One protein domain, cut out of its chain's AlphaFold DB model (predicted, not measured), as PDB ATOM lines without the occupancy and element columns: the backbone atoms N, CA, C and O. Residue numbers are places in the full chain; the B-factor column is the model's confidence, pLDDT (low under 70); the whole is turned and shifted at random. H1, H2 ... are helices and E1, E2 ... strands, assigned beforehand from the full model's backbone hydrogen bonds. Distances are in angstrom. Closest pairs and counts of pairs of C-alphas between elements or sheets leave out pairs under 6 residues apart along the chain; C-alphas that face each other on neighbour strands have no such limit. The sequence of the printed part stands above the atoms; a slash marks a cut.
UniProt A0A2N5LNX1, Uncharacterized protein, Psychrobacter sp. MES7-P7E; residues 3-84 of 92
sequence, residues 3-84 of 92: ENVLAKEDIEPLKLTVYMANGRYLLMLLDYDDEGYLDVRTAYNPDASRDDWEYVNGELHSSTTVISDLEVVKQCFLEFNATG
ATOM      1  N   GLU A   3       4.684 -38.474 -37.884       76.69
ATOM      2  CA  GLU A   3       3.735 -37.965 -38.874       76.69
ATOM      3  C   GLU A   3       3.165 -39.127 -39.690       76.69
ATOM      4  O   GLU A   3       3.879 -40.087 -39.991       76.69
ATOM      5  N   ASN A   4       1.883 -39.033 -40.048       69.12
ATOM      6  CA  ASN A   4       1.204 -39.996 -40.905       69.12
ATOM      7  C   ASN A   4       0.505 -39.253 -42.051       69.12
ATOM      8  O   ASN A   4      -0.303 -38.362 -41.798       69.12
ATOM      9  N   VAL A   5       0.849 -39.581 -43.298       69.75
ATOM     10  CA  VAL A   5       0.415 -38.836 -44.491       69.75
ATOM     11  C   VAL A   5      -0.130 -39.812 -45.531       69.75
ATOM     12  O   VAL A   5       0.557 -40.758 -45.921       69.75
ATOM     13  N   LEU A   6      -1.357 -39.571 -45.997       57.66
ATOM     14  CA  LEU A   6      -1.999 -40.341 -47.065       57.66
ATOM     15  C   LEU A   6      -1.666 -39.729 -48.430       57.66
ATOM     16  O   LEU A   6      -1.985 -38.581 -48.698       57.66
ATOM     17  N   ALA A   7      -1.047 -40.493 -49.327       50.84
ATOM     18  CA  ALA A   7      -0.804 -40.037 -50.693       50.84
ATOM     19  C   ALA A   7      -2.051 -40.279 -51.565       50.84
ATOM     20  O   ALA A   7      -2.256 -41.393 -52.052       50.84
ATOM     21  N   LYS A   8      -2.889 -39.257 -51.773       51.41
ATOM     22  CA  LYS A   8      -3.879 -39.251 -52.862       51.41
ATOM     23  C   LYS A   8      -4.104 -37.838 -53.397       51.41
ATOM     24  O   LYS A   8      -4.244 -36.900 -52.625       51.41
ATOM     25  N   GLU A   9      -4.089 -37.723 -54.721       49.69
ATOM     26  CA  GLU A   9      -4.270 -36.478 -55.469       49.69
ATOM     27  C   GLU A   9      -5.742 -36.013 -55.415       49.69
ATOM     28  O   GLU A   9      -6.653 -36.842 -55.445       49.69
ATOM     29  N   ASP A  10      -5.920 -34.691 -55.336       49.16
ATOM     30  CA  ASP A  10      -7.143 -33.863 -55.430       49.16
ATOM     31  C   ASP A  10      -7.859 -33.377 -54.153       49.16
ATOM     32  O   ASP A  10      -8.655 -32.445 -54.249       49.16
ATOM     33  N   ILE A  11      -7.521 -33.860 -52.956       52.41
ATOM     34  CA  ILE A  11      -7.798 -33.154 -51.687       52.41
ATOM     35  C   ILE A  11      -6.551 -33.354 -50.832       52.41
ATOM     36  O   ILE A  11      -6.168 -34.502 -50.608       52.41
ATOM     37  N   GLU A  12      -5.870 -32.276 -50.428       54.69
ATOM     38  CA  GLU A  12      -4.679 -32.402 -49.580       54.69
ATOM     39  C   GLU A  12      -5.020 -33.292 -48.376       54.69
ATOM     40  O   GLU A  12      -6.050 -33.075 -47.732       54.69
ATOM     41  N   PRO A  13      -4.232 -34.346 -48.102       55.28
ATOM     42  CA  PRO A  13      -4.545 -35.256 -47.016       55.28
ATOM     43  C   PRO A  13      -4.608 -34.470 -45.711       55.28
ATOM     44  O   PRO A  13      -3.656 -33.770 -45.356       55.28
ATOM     45  N   LEU A  14      -5.713 -34.640 -44.980       74.00
ATOM     46  CA  LEU A  14      -5.793 -34.271 -43.571       74.00
ATOM     47  C   LEU A  14      -4.534 -34.807 -42.883       74.00
ATOM     48  O   LEU A  14      -4.091 -35.917 -43.177       74.00
ATOM     49  N   LYS A  15      -3.902 -34.020 -42.015       88.25
ATOM     50  CA  LYS A  15      -2.616 -34.392 -41.409       88.25
ATOM     51  C   LYS A  15      -2.819 -34.686 -39.935       88.25
ATOM     52  O   LYS A  15      -3.053 -33.763 -39.161       88.25
ATOM     53  N   LEU A  16      -2.656 -35.947 -39.534       94.56
ATOM     54  CA  LEU A  16      -2.632 -36.326 -38.122       94.56
ATOM     55  C   LEU A  16      -1.195 -36.285 -37.583       94.56
ATOM     56  O   LEU A  16      -0.311 -37.006 -38.049       94.56
ATOM     57  N   THR A  17      -0.975 -35.449 -36.571       95.19
ATOM     58  CA  THR A  17       0.311 -35.279 -35.886       95.19
ATOM     59  C   THR A  17       0.159 -35.615 -34.408       95.19
ATOM     60  O   THR A  17      -0.835 -35.253 -33.781       95.19
ATOM     61  N   VAL A  18       1.165 -36.283 -33.835       96.12
ATOM     62  CA  VAL A  18       1.264 -36.479 -32.385       96.12
ATOM     63  C   VAL A  18       2.605 -35.985 -31.854       96.12
ATOM     64  O   VAL A  18       3.685 -36.407 -32.294       96.12
ATOM     65  N   TYR A  19       2.531 -35.112 -30.856       95.31
ATOM     66  CA  TYR A  19       3.652 -34.811 -29.978       95.31
ATOM     67  C   TYR A  19       3.508 -35.628 -28.703       95.31
ATOM     68  O   TYR A  19       2.414 -35.758 -28.158       95.31
ATOM     69  N   MET A  20       4.616 -36.201 -28.238       91.50
ATOM     70  CA  MET A  20       4.620 -37.065 -27.065       91.50
ATOM     71  C   MET A  20       5.836 -36.808 -26.194       91.50
ATOM     72  O   MET A  20       6.964 -36.757 -26.686       91.50
ATOM     73  N   ALA A  21       5.592 -36.661 -24.896       86.88
ATOM     74  CA  ALA A  21       6.622 -36.522 -23.879       86.88
ATOM     75  C   ALA A  21       6.075 -37.030 -22.540       86.88
ATOM     76  O   ALA A  21       4.994 -36.629 -22.127       86.88
ATOM     77  N   ASN A  22       6.812 -37.905 -21.848       88.94
ATOM     78  CA  ASN A  22       6.479 -38.361 -20.488       88.94
ATOM     79  C   ASN A  22       5.034 -38.881 -20.308       88.94
ATOM     80  O   ASN A  22       4.389 -38.587 -19.306       88.94
ATOM     81  N   GLY A  23       4.510 -39.634 -21.283       91.69
ATOM     82  CA  GLY A  23       3.138 -40.165 -21.230       91.69
ATOM     83  C   GLY A  23       2.038 -39.119 -21.449       91.69
ATOM     84  O   GLY A  23       0.871 -39.414 -21.215       91.69
ATOM     85  N   ARG A  24       2.405 -37.911 -21.885       93.88
ATOM     86  CA  ARG A  24       1.501 -36.854 -22.344       93.88
ATOM     87  C   ARG A  24       1.500 -36.825 -23.866       93.88
ATOM     88  O   ARG A  24       2.562 -36.962 -24.482       93.88
ATOM     89  N   TYR A  25       0.324 -36.631 -24.450       96.19
ATOM     90  CA  TYR A  25       0.101 -36.659 -25.887       96.19
ATOM     91  C   TYR A  25      -0.698 -35.432 -26.318       96.19
ATOM     92  O   TYR A  25      -1.771 -35.167 -25.781       96.19
ATOM     93  N   LEU A  26      -0.185 -34.719 -27.318       96.69
ATOM     94  CA  LEU A  26      -0.908 -33.679 -28.040       96.69
ATOM     95  C   LEU A  26      -1.191 -34.206 -29.446       96.69
ATOM     96  O   LEU A  26      -0.270 -34.346 -30.254       96.69
ATOM     97  N   LEU A  27      -2.454 -34.544 -29.693       96.44
ATOM     98  CA  LEU A  27      -2.968 -34.943 -31.001       96.44
ATOM     99  C   LEU A  27      -3.478 -33.709 -31.732       96.44
ATOM    100  O   LEU A  27      -4.260 -32.945 -31.173       96.44
ATOM    101  N   MET A  28      -3.054 -33.550 -32.979       95.12
ATOM    102  CA  MET A  28      -3.493 -32.468 -33.851       95.12
ATOM    103  C   MET A  28      -3.868 -33.055 -35.201       95.12
ATOM    104  O   MET A  28      -3.016 -33.635 -35.880       95.12
ATOM    105  N   LEU A  29      -5.132 -32.910 -35.575       94.88
ATOM    106  CA  LEU A  29      -5.614 -33.213 -36.911       94.88
ATOM    107  C   LEU A  29      -5.813 -31.896 -37.658       94.88
ATOM    108  O   LEU A  29      -6.670 -31.106 -37.277       94.88
ATOM    109  N   LEU A  30      -5.021 -31.671 -38.704       92.12
ATOM    110  CA  LEU A  30      -5.274 -30.583 -39.644       92.12
ATOM    111  C   LEU A  30      -6.517 -30.928 -40.464       92.12
ATOM    112  O   LEU A  30      -6.521 -31.973 -41.121       92.12
ATOM    113  N   ASP A  31      -7.524 -30.066 -40.401       87.94
ATOM    114  CA  ASP A  31      -8.830 -30.238 -41.032       87.94
ATOM    115  C   ASP A  31      -9.280 -28.991 -41.788       87.94
ATOM    116  O   ASP A  31      -8.609 -27.957 -41.759       87.94
ATOM    117  N   TYR A  32     -10.400 -29.111 -42.496       85.12
ATOM    118  CA  TYR A  32     -11.125 -27.986 -43.062       85.12
ATOM    119  C   TYR A  32     -12.513 -27.914 -42.430       85.12
ATOM    120  O   TYR A  32     -13.202 -28.930 -42.316       85.12
ATOM    121  N   ASP A  33     -12.928 -26.721 -42.022       82.62
ATOM    122  CA  ASP A  33     -14.285 -26.496 -41.541       82.62
ATOM    123  C   ASP A  33     -15.320 -26.566 -42.683       82.62
ATOM    124  O   ASP A  33     -14.994 -26.746 -43.861       82.62
ATOM    125  N   ASP A  34     -16.601 -26.420 -42.337       82.56
ATOM    126  CA  ASP A  34     -17.704 -26.486 -43.305       82.56
ATOM    127  C   ASP A  34     -17.656 -25.347 -44.352       82.56
ATOM    128  O   ASP A  34     -18.319 -25.427 -45.390       82.56
ATOM    129  N   GLU A  35     -16.876 -24.290 -44.098       85.94
ATOM    130  CA  GLU A  35     -16.638 -23.166 -45.008       85.94
ATOM    131  C   GLU A  35     -15.364 -23.357 -45.858       85.94
ATOM    132  O   GLU A  35     -15.106 -22.574 -46.777       85.94
ATOM    133  N   GLY A  36     -14.599 -24.423 -45.608       83.00
ATOM    134  CA  GLY A  36     -13.360 -24.758 -46.302       83.00
ATOM    135  C   GLY A  36     -12.120 -24.043 -45.756       83.00
ATOM    136  O   GLY A  36     -11.087 -24.037 -46.431       83.00
ATOM    137  N   TYR A  37     -12.191 -23.430 -44.570       84.88
ATOM    138  CA  TYR A  37     -11.028 -22.848 -43.900       84.88
ATOM    139  C   TYR A  37     -10.270 -23.893 -43.093       84.88
ATOM    140  O   TYR A  37     -10.854 -24.826 -42.556       84.88
ATOM    141  N   LEU A  38      -8.950 -23.713 -42.997       86.88
ATOM    142  CA  LEU A  38      -8.092 -24.574 -42.187       86.88
ATOM    143  C   LEU A  38      -8.486 -24.502 -40.709       86.88
ATOM    144  O   LEU A  38      -8.541 -23.416 -40.132       86.88
ATOM    145  N   ASP A  39      -8.649 -25.672 -40.108       88.75
ATOM    146  CA  ASP A  39      -8.938 -25.881 -38.697       88.75
ATOM    147  C   ASP A  39      -7.981 -26.932 -38.105       88.75
ATOM    148  O   ASP A  39      -7.322 -27.689 -38.827       88.75
ATOM    149  N   VAL A  40      -7.857 -26.965 -36.779       91.56
ATOM    150  CA  VAL A  40      -7.059 -27.971 -36.071       91.56
ATOM    151  C   VAL A  40      -7.884 -28.593 -34.961       91.56
ATOM    152  O   VAL A  40      -8.086 -27.984 -33.910       91.56
ATOM    153  N   ARG A  41      -8.247 -29.860 -35.158       94.00
ATOM    154  CA  ARG A  41      -8.975 -30.641 -34.158       94.00
ATOM    155  C   ARG A  41      -8.032 -31.321 -33.185       94.00
ATOM    156  O   ARG A  41      -7.001 -31.883 -33.582       94.00
ATOM    157  N   THR A  42      -8.383 -31.283 -31.903       95.25
ATOM    158  CA  THR A  42      -7.546 -31.814 -30.817       95.25
ATOM    159  C   THR A  42      -8.328 -32.745 -29.903       95.25
ATOM    160  O   THR A  42      -9.556 -32.750 -29.870       95.25
ATOM    161  N   ALA A  43      -7.608 -33.587 -29.161       95.81
ATOM    162  CA  ALA A  43      -8.233 -34.407 -28.133       95.81
ATOM    163  C   ALA A  43      -8.542 -33.547 -26.906       95.81
ATOM    164  O   ALA A  43      -7.710 -32.742 -26.492       95.81
ATOM    165  N   TYR A  44      -9.702 -33.761 -26.288       95.50
ATOM    166  CA  TYR A  44     -10.083 -33.049 -25.075       95.50
ATOM    167  C   TYR A  44      -9.685 -33.830 -23.818       95.50
ATOM    168  O   TYR A  44     -10.060 -34.989 -23.640       95.50
ATOM    169  N   ASN A  45      -8.952 -33.176 -22.922       95.50
ATOM    170  CA  ASN A  45      -8.635 -33.653 -21.583       95.50
ATOM    171  C   ASN A  45      -9.606 -33.019 -20.565       95.50
ATOM    172  O   ASN A  45      -9.401 -31.866 -20.175       95.50
ATOM    173  N   PRO A  46     -10.642 -33.748 -20.105       93.69
ATOM    174  CA  PRO A  46     -11.632 -33.214 -19.170       93.69
ATOM    175  C   PRO A  46     -11.090 -33.014 -17.750       93.69
ATOM    176  O   PRO A  46     -11.709 -32.292 -16.971       93.69
ATOM    177  N   ASP A  47      -9.959 -33.640 -17.414       93.81
ATOM    178  CA  ASP A  47      -9.368 -33.589 -16.076       93.81
ATOM    179  C   ASP A  47      -8.459 -32.363 -15.878       93.81
ATOM    180  O   ASP A  47      -8.030 -32.081 -14.757       93.81
ATOM    181  N   ALA A  48      -8.150 -31.628 -16.952       94.56
ATOM    182  CA  ALA A  48      -7.361 -30.403 -16.893       94.56
ATOM    183  C   ALA A  48      -8.232 -29.159 -16.678       94.56
ATOM    184  O   ALA A  48      -9.339 -29.039 -17.209       94.56
ATOM    185  N   SER A  49      -7.689 -28.181 -15.950       94.81
ATOM    186  CA  SER A  49      -8.281 -26.846 -15.888       94.81
ATOM    187  C   SER A  49      -8.143 -26.135 -17.235       94.81
ATOM    188  O   SER A  49      -7.121 -26.247 -17.909       94.81
ATOM    189  N   ARG A  50      -9.148 -25.329 -17.594       92.75
ATOM    190  CA  ARG A  50      -9.104 -24.457 -18.782       92.75
ATOM    191  C   ARG A  50      -8.075 -23.334 -18.662       92.75
ATOM    192  O   ARG A  50      -7.645 -22.800 -19.679       92.75
ATOM    193  N   ASP A  51      -7.697 -22.992 -17.433       95.88
ATOM    194  CA  ASP A  51      -6.715 -21.944 -17.149       95.88
ATOM    195  C   ASP A  51      -5.273 -22.480 -17.118       95.88
ATOM    196  O   ASP A  51      -4.328 -21.690 -17.059       95.88
ATOM    197  N   ASP A  52      -5.095 -23.805 -17.174       95.75
ATOM    198  CA  ASP A  52      -3.784 -24.445 -17.124       95.75
ATOM    199  C   ASP A  52      -3.168 -24.582 -18.520       95.75
ATOM    200  O   ASP A  52      -3.848 -24.797 -19.532       95.75
ATOM    201  N   TRP A  53      -1.842 -24.467 -18.553       95.25
ATOM    202  CA  TRP A  53      -1.037 -24.553 -19.762       95.25
ATOM    203  C   TRP A  53       0.166 -25.464 -19.544       95.25
ATOM    204  O   TRP A  53       0.808 -25.443 -18.491       95.25
ATOM    205  N   GLU A  54       0.523 -26.216 -20.579       92.31
ATOM    206  CA  GLU A  54       1.632 -27.161 -20.581       92.31
ATOM    207  C   GLU A  54       2.560 -26.920 -21.768       92.31
ATOM    208  O   GLU A  54       2.129 -26.604 -22.877       92.31
ATOM    209  N   TYR A  55       3.860 -27.110 -21.535       91.38
ATOM    210  CA  TYR A  55       4.841 -27.100 -22.609       91.38
ATOM    211  C   TYR A  55       4.893 -28.461 -23.294       91.38
ATOM    212  O   TYR A  55       5.286 -29.460 -22.687       91.38
ATOM    213  N   VAL A  56       4.582 -28.485 -24.585       89.56
ATOM    214  CA  VAL A  56       4.753 -29.649 -25.450       89.56
ATOM    215  C   VAL A  56       5.746 -29.271 -26.540       89.56
ATOM    216  O   VAL A  56       5.546 -28.319 -27.279       89.56
ATOM    217  N   ASN A  57       6.872 -29.987 -26.604       85.25
ATOM    218  CA  ASN A  57       7.948 -29.717 -27.567       85.25
ATOM    219  C   ASN A  57       8.477 -28.258 -27.556       85.25
ATOM    220  O   ASN A  57       8.922 -27.745 -28.576       85.25
ATOM    221  N   GLY A  58       8.449 -27.597 -26.394       87.94
ATOM    222  CA  GLY A  58       8.916 -26.213 -26.234       87.94
ATOM    223  C   GLY A  58       7.874 -25.140 -26.562       87.94
ATOM    224  O   GLY A  58       8.147 -23.964 -26.338       87.94
ATOM    225  N   GLU A  59       6.681 -25.529 -27.010       91.06
ATOM    226  CA  GLU A  59       5.553 -24.634 -27.266       91.06
ATOM    227  C   GLU A  59       4.497 -24.776 -26.171       91.06
ATOM    228  O   GLU A  59       4.350 -25.839 -25.568       91.06
ATOM    229  N   LEU A  60       3.797 -23.682 -25.872       93.88
ATOM    230  CA  LEU A  60       2.790 -23.648 -24.821       93.88
ATOM    231  C   LEU A  60       1.417 -23.994 -25.409       93.88
ATOM    232  O   LEU A  60       0.945 -23.326 -26.326       93.88
ATOM    233  N   HIS A  61       0.762 -25.002 -24.842       94.06
ATOM    234  CA  HIS A  61      -0.578 -25.439 -25.225       94.06
ATOM    235  C   HIS A  61      -1.492 -25.464 -24.006       94.06
ATOM    236  O   HIS A  61      -1.024 -25.642 -22.881       94.06
ATOM    237  N   SER A  62      -2.795 -25.285 -24.216       95.50
ATOM    238  CA  SER A  62      -3.754 -25.446 -23.124       95.50
ATOM    239  C   SER A  62      -3.719 -26.890 -22.626       95.50
ATOM    240  O   SER A  62      -3.748 -27.831 -23.420       95.50
ATOM    241  N   SER A  63      -3.695 -27.085 -21.312       95.94
ATOM    242  CA  SER A  63      -3.691 -28.420 -20.708       95.94
ATOM    243  C   SER A  63      -4.925 -29.249 -21.077       95.94
ATOM    244  O   SER A  63      -4.876 -30.482 -21.021       95.94
ATOM    245  N   THR A  64      -6.018 -28.604 -21.508       96.69
ATOM    246  CA  THR A  64      -7.223 -29.292 -21.985       96.69
ATOM    247  C   THR A  64      -7.050 -29.952 -23.349       96.69
ATOM    248  O   THR A  64      -7.920 -30.724 -23.726       96.69
ATOM    249  N   THR A  65      -5.970 -29.686 -24.093       96.25
ATOM    250  CA  THR A  65      -5.679 -30.358 -25.378       96.25
ATOM    251  C   THR A  65      -4.614 -31.455 -25.258       96.25
ATOM    252  O   THR A  65      -4.299 -32.150 -26.227       96.25
ATOM    253  N   VAL A  66      -4.046 -31.628 -24.059       96.38
ATOM    254  CA  VAL A  66      -2.980 -32.592 -23.773       96.38
ATOM    255  C   VAL A  66      -3.538 -33.731 -22.926       96.38
ATOM    256  O   VAL A  66      -3.840 -33.563 -21.743       96.38
ATOM    257  N   ILE A  67      -3.646 -34.916 -23.523       96.81
ATOM    258  CA  ILE A  67      -4.195 -36.117 -22.883       96.81
ATOM    259  C   ILE A  67      -3.083 -37.044 -22.376       96.81
ATOM    260  O   ILE A  67      -1.926 -36.950 -22.786       96.81
ATOM    261  N   SER A  68      -3.428 -37.973 -21.488       95.81
ATOM    262  CA  SER A  68      -2.556 -39.080 -21.055       95.81
ATOM    263  C   SER A  68      -3.045 -40.456 -21.523       95.81
ATOM    264  O   SER A  68      -2.359 -41.456 -21.308       95.81
ATOM    265  N   ASP A  69      -4.207 -40.519 -22.178       96.38
ATOM    266  CA  ASP A  69      -4.794 -41.770 -22.647       96.38
ATOM    267  C   ASP A  69      -4.195 -42.201 -23.996       96.38
ATOM    268  O   ASP A  69      -4.492 -41.648 -25.058       96.38
ATOM    269  N   LEU A  70      -3.334 -43.220 -23.953       95.62
ATOM    270  CA  LEU A  70      -2.710 -43.796 -25.143       95.62
ATOM    271  C   LEU A  70      -3.715 -44.548 -26.031       95.62
ATOM    272  O   LEU A  70      -3.469 -44.688 -27.230       95.62
ATOM    273  N   GLU A  71      -4.827 -45.048 -25.489       96.81
ATOM    274  CA  GLU A  71      -5.822 -45.757 -26.298       96.81
ATOM    275  C   GLU A  71      -6.544 -44.799 -27.248       96.81
ATOM    276  O   GLU A  71      -6.729 -45.144 -28.415       96.81
ATOM    277  N   VAL A  72      -6.817 -43.563 -26.818       96.38
ATOM    278  CA  VAL A  72      -7.331 -42.498 -27.700       96.38
ATOM    279  C   VAL A  72      -6.356 -42.235 -28.852       96.38
ATOM    280  O   VAL A  72      -6.758 -42.213 -30.013       96.38
ATOM    281  N   VAL A  73      -5.051 -42.136 -28.567       96.88
ATOM    282  CA  VAL A  73      -4.017 -41.976 -29.609       96.88
ATOM    283  C   VAL A  73      -4.062 -43.123 -30.616       96.88
ATOM    284  O   VAL A  73      -4.070 -42.884 -31.823       96.88
ATOM    285  N   LYS A  74      -4.121 -44.376 -30.152       97.44
ATOM    286  CA  LYS A  74      -4.197 -45.540 -31.048       97.44
ATOM    287  C   LYS A  74      -5.456 -45.511 -31.908       97.44
ATOM    288  O   LYS A  74      -5.362 -45.779 -33.105       97.44
ATOM    289  N   GLN A  75      -6.606 -45.185 -31.321       97.38
ATOM    290  CA  GLN A  75      -7.877 -45.086 -32.037       97.38
ATOM    291  C   GLN A  75      -7.805 -44.042 -33.156       97.38
ATOM    292  O   GLN A  75      -8.138 -44.378 -34.291       97.38
ATOM    293  N   CYS A  76      -7.265 -42.848 -32.882       96.12
ATOM    294  CA  CYS A  76      -7.066 -41.817 -33.903       96.12
ATOM    295  C   CYS A  76      -6.215 -42.325 -35.070       96.12
ATOM    296  O   CYS A  76      -6.593 -42.166 -36.226       96.12
ATOM    297  N   PHE A  77      -5.079 -42.972 -34.789       95.94
ATOM    298  CA  PHE A  77      -4.206 -43.492 -35.845       95.94
ATOM    299  C   PHE A  77      -4.864 -44.614 -36.655       95.94
ATOM    300  O   PHE A  77      -4.662 -44.688 -37.865       95.94
ATOM    301  N   LEU A  78      -5.640 -45.491 -36.016       96.25
ATOM    302  CA  LEU A  78      -6.366 -46.560 -36.705       96.25
ATOM    303  C   LEU A  78      -7.472 -46.005 -37.611       96.25
ATOM    304  O   LEU A  78      -7.560 -46.413 -38.768       96.25
ATOM    305  N   GLU A  79      -8.281 -45.066 -37.114       95.31
ATOM    306  CA  GLU A  79      -9.362 -44.451 -37.892       95.31
ATOM    307  C   GLU A  79      -8.811 -43.612 -39.050       95.31
ATOM    308  O   GLU A  79      -9.253 -43.760 -40.193       95.31
ATOM    309  N   PHE A  80      -7.771 -42.820 -38.785       94.25
ATOM    310  CA  PHE A  80      -7.093 -42.020 -39.795       94.25
ATOM    311  C   PHE A  80      -6.467 -42.887 -40.891       94.25
ATOM    312  O   PHE A  80      -6.627 -42.597 -42.072       94.25
ATOM    313  N   ASN A  81      -5.820 -44.003 -40.539       91.25
ATOM    314  CA  ASN A  81      -5.293 -44.945 -41.533       91.25
ATOM    315  C   ASN A  81      -6.385 -45.575 -42.406       91.25
ATOM    316  O   ASN A  81      -6.135 -45.899 -43.566       91.25
ATOM    317  N   ALA A  82      -7.577 -45.789 -41.849       91.75
ATOM    318  CA  ALA A  82      -8.682 -46.411 -42.563       91.75
ATOM    319  C   ALA A  82      -9.438 -45.425 -43.468       91.75
ATOM    320  O   ALA A  82      -9.944 -45.829 -44.515       91.75
ATOM    321  N   THR A  83      -9.541 -44.156 -43.065       90.56
ATOM    322  CA  THR A  83     -10.480 -43.196 -43.673       90.56
ATOM    323  C   THR A  83      -9.827 -41.917 -44.191       90.56
ATOM    324  O   THR A  83     -10.430 -41.209 -44.992       90.56
ATOM    325  N   GLY A  84      -8.609 -41.615 -43.746       88.75
ATOM    326  CA  GLY A  84      -7.972 -40.315 -43.922       88.75
ATOM    327  C   GLY A  84      -8.482 -39.229 -42.978       88.75
ATOM    328  O   GLY A  84      -8.038 -38.103 -43.114       88.75
TER     329      GLY A  84
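Overview. This is residues 3 to 84 of the 92 residues of an uncharacterized protein of Psychrobacter sp. MES7-P7E (UniProt A0A2N5LNX1). A three-strand antiparallel sheet, in order E1, E2, E3, has one helix, H1, along one face and a small hairpin, E4 and E5, near one end, on the side away from H1. The printed part has 82 residues, five named strands and then H1, class mixed. It is compact, radius of gyration of the C-alphas 13.6 A, spanning 39 by 27 by 23 A.

Arrangement. E1, residues 15 to 21, E2, 24 to 32, and E3, 38 to 42, form a meander, each strand the antiparallel neighbour of the one before; find N 17 and O 28 at 2.8 A, N 29 and O 41 at 2.9 A. In the hairpin of E4, 53 to 56, and E5, 59 to 62, N 54 and O 61 are 2.8 A apart. The closest C-alphas of E1 and E4, Tyr 19 and Val 56, are 7.0 A apart. H1, residues 70 to 83, is on the sheet in two layers, helix on one face, height 10.1 A; its closest C-alphas to E2 are Val 73 and Leu 27, 7.2 A. Its O i to N i+4 pairs are all within hydrogen-bond range.

Along the chain. Find C-alpha 15 at (-2.616, -34.392, -41.409), where E1 begins; H1, 20.1 A from first to last C-alpha, ends with C-alpha 83 at (-10.480, -43.196, -43.673).

Size, cuts and confidence. The printed part has no cut or long link; residues 4 to 13 are under pLDDT 70.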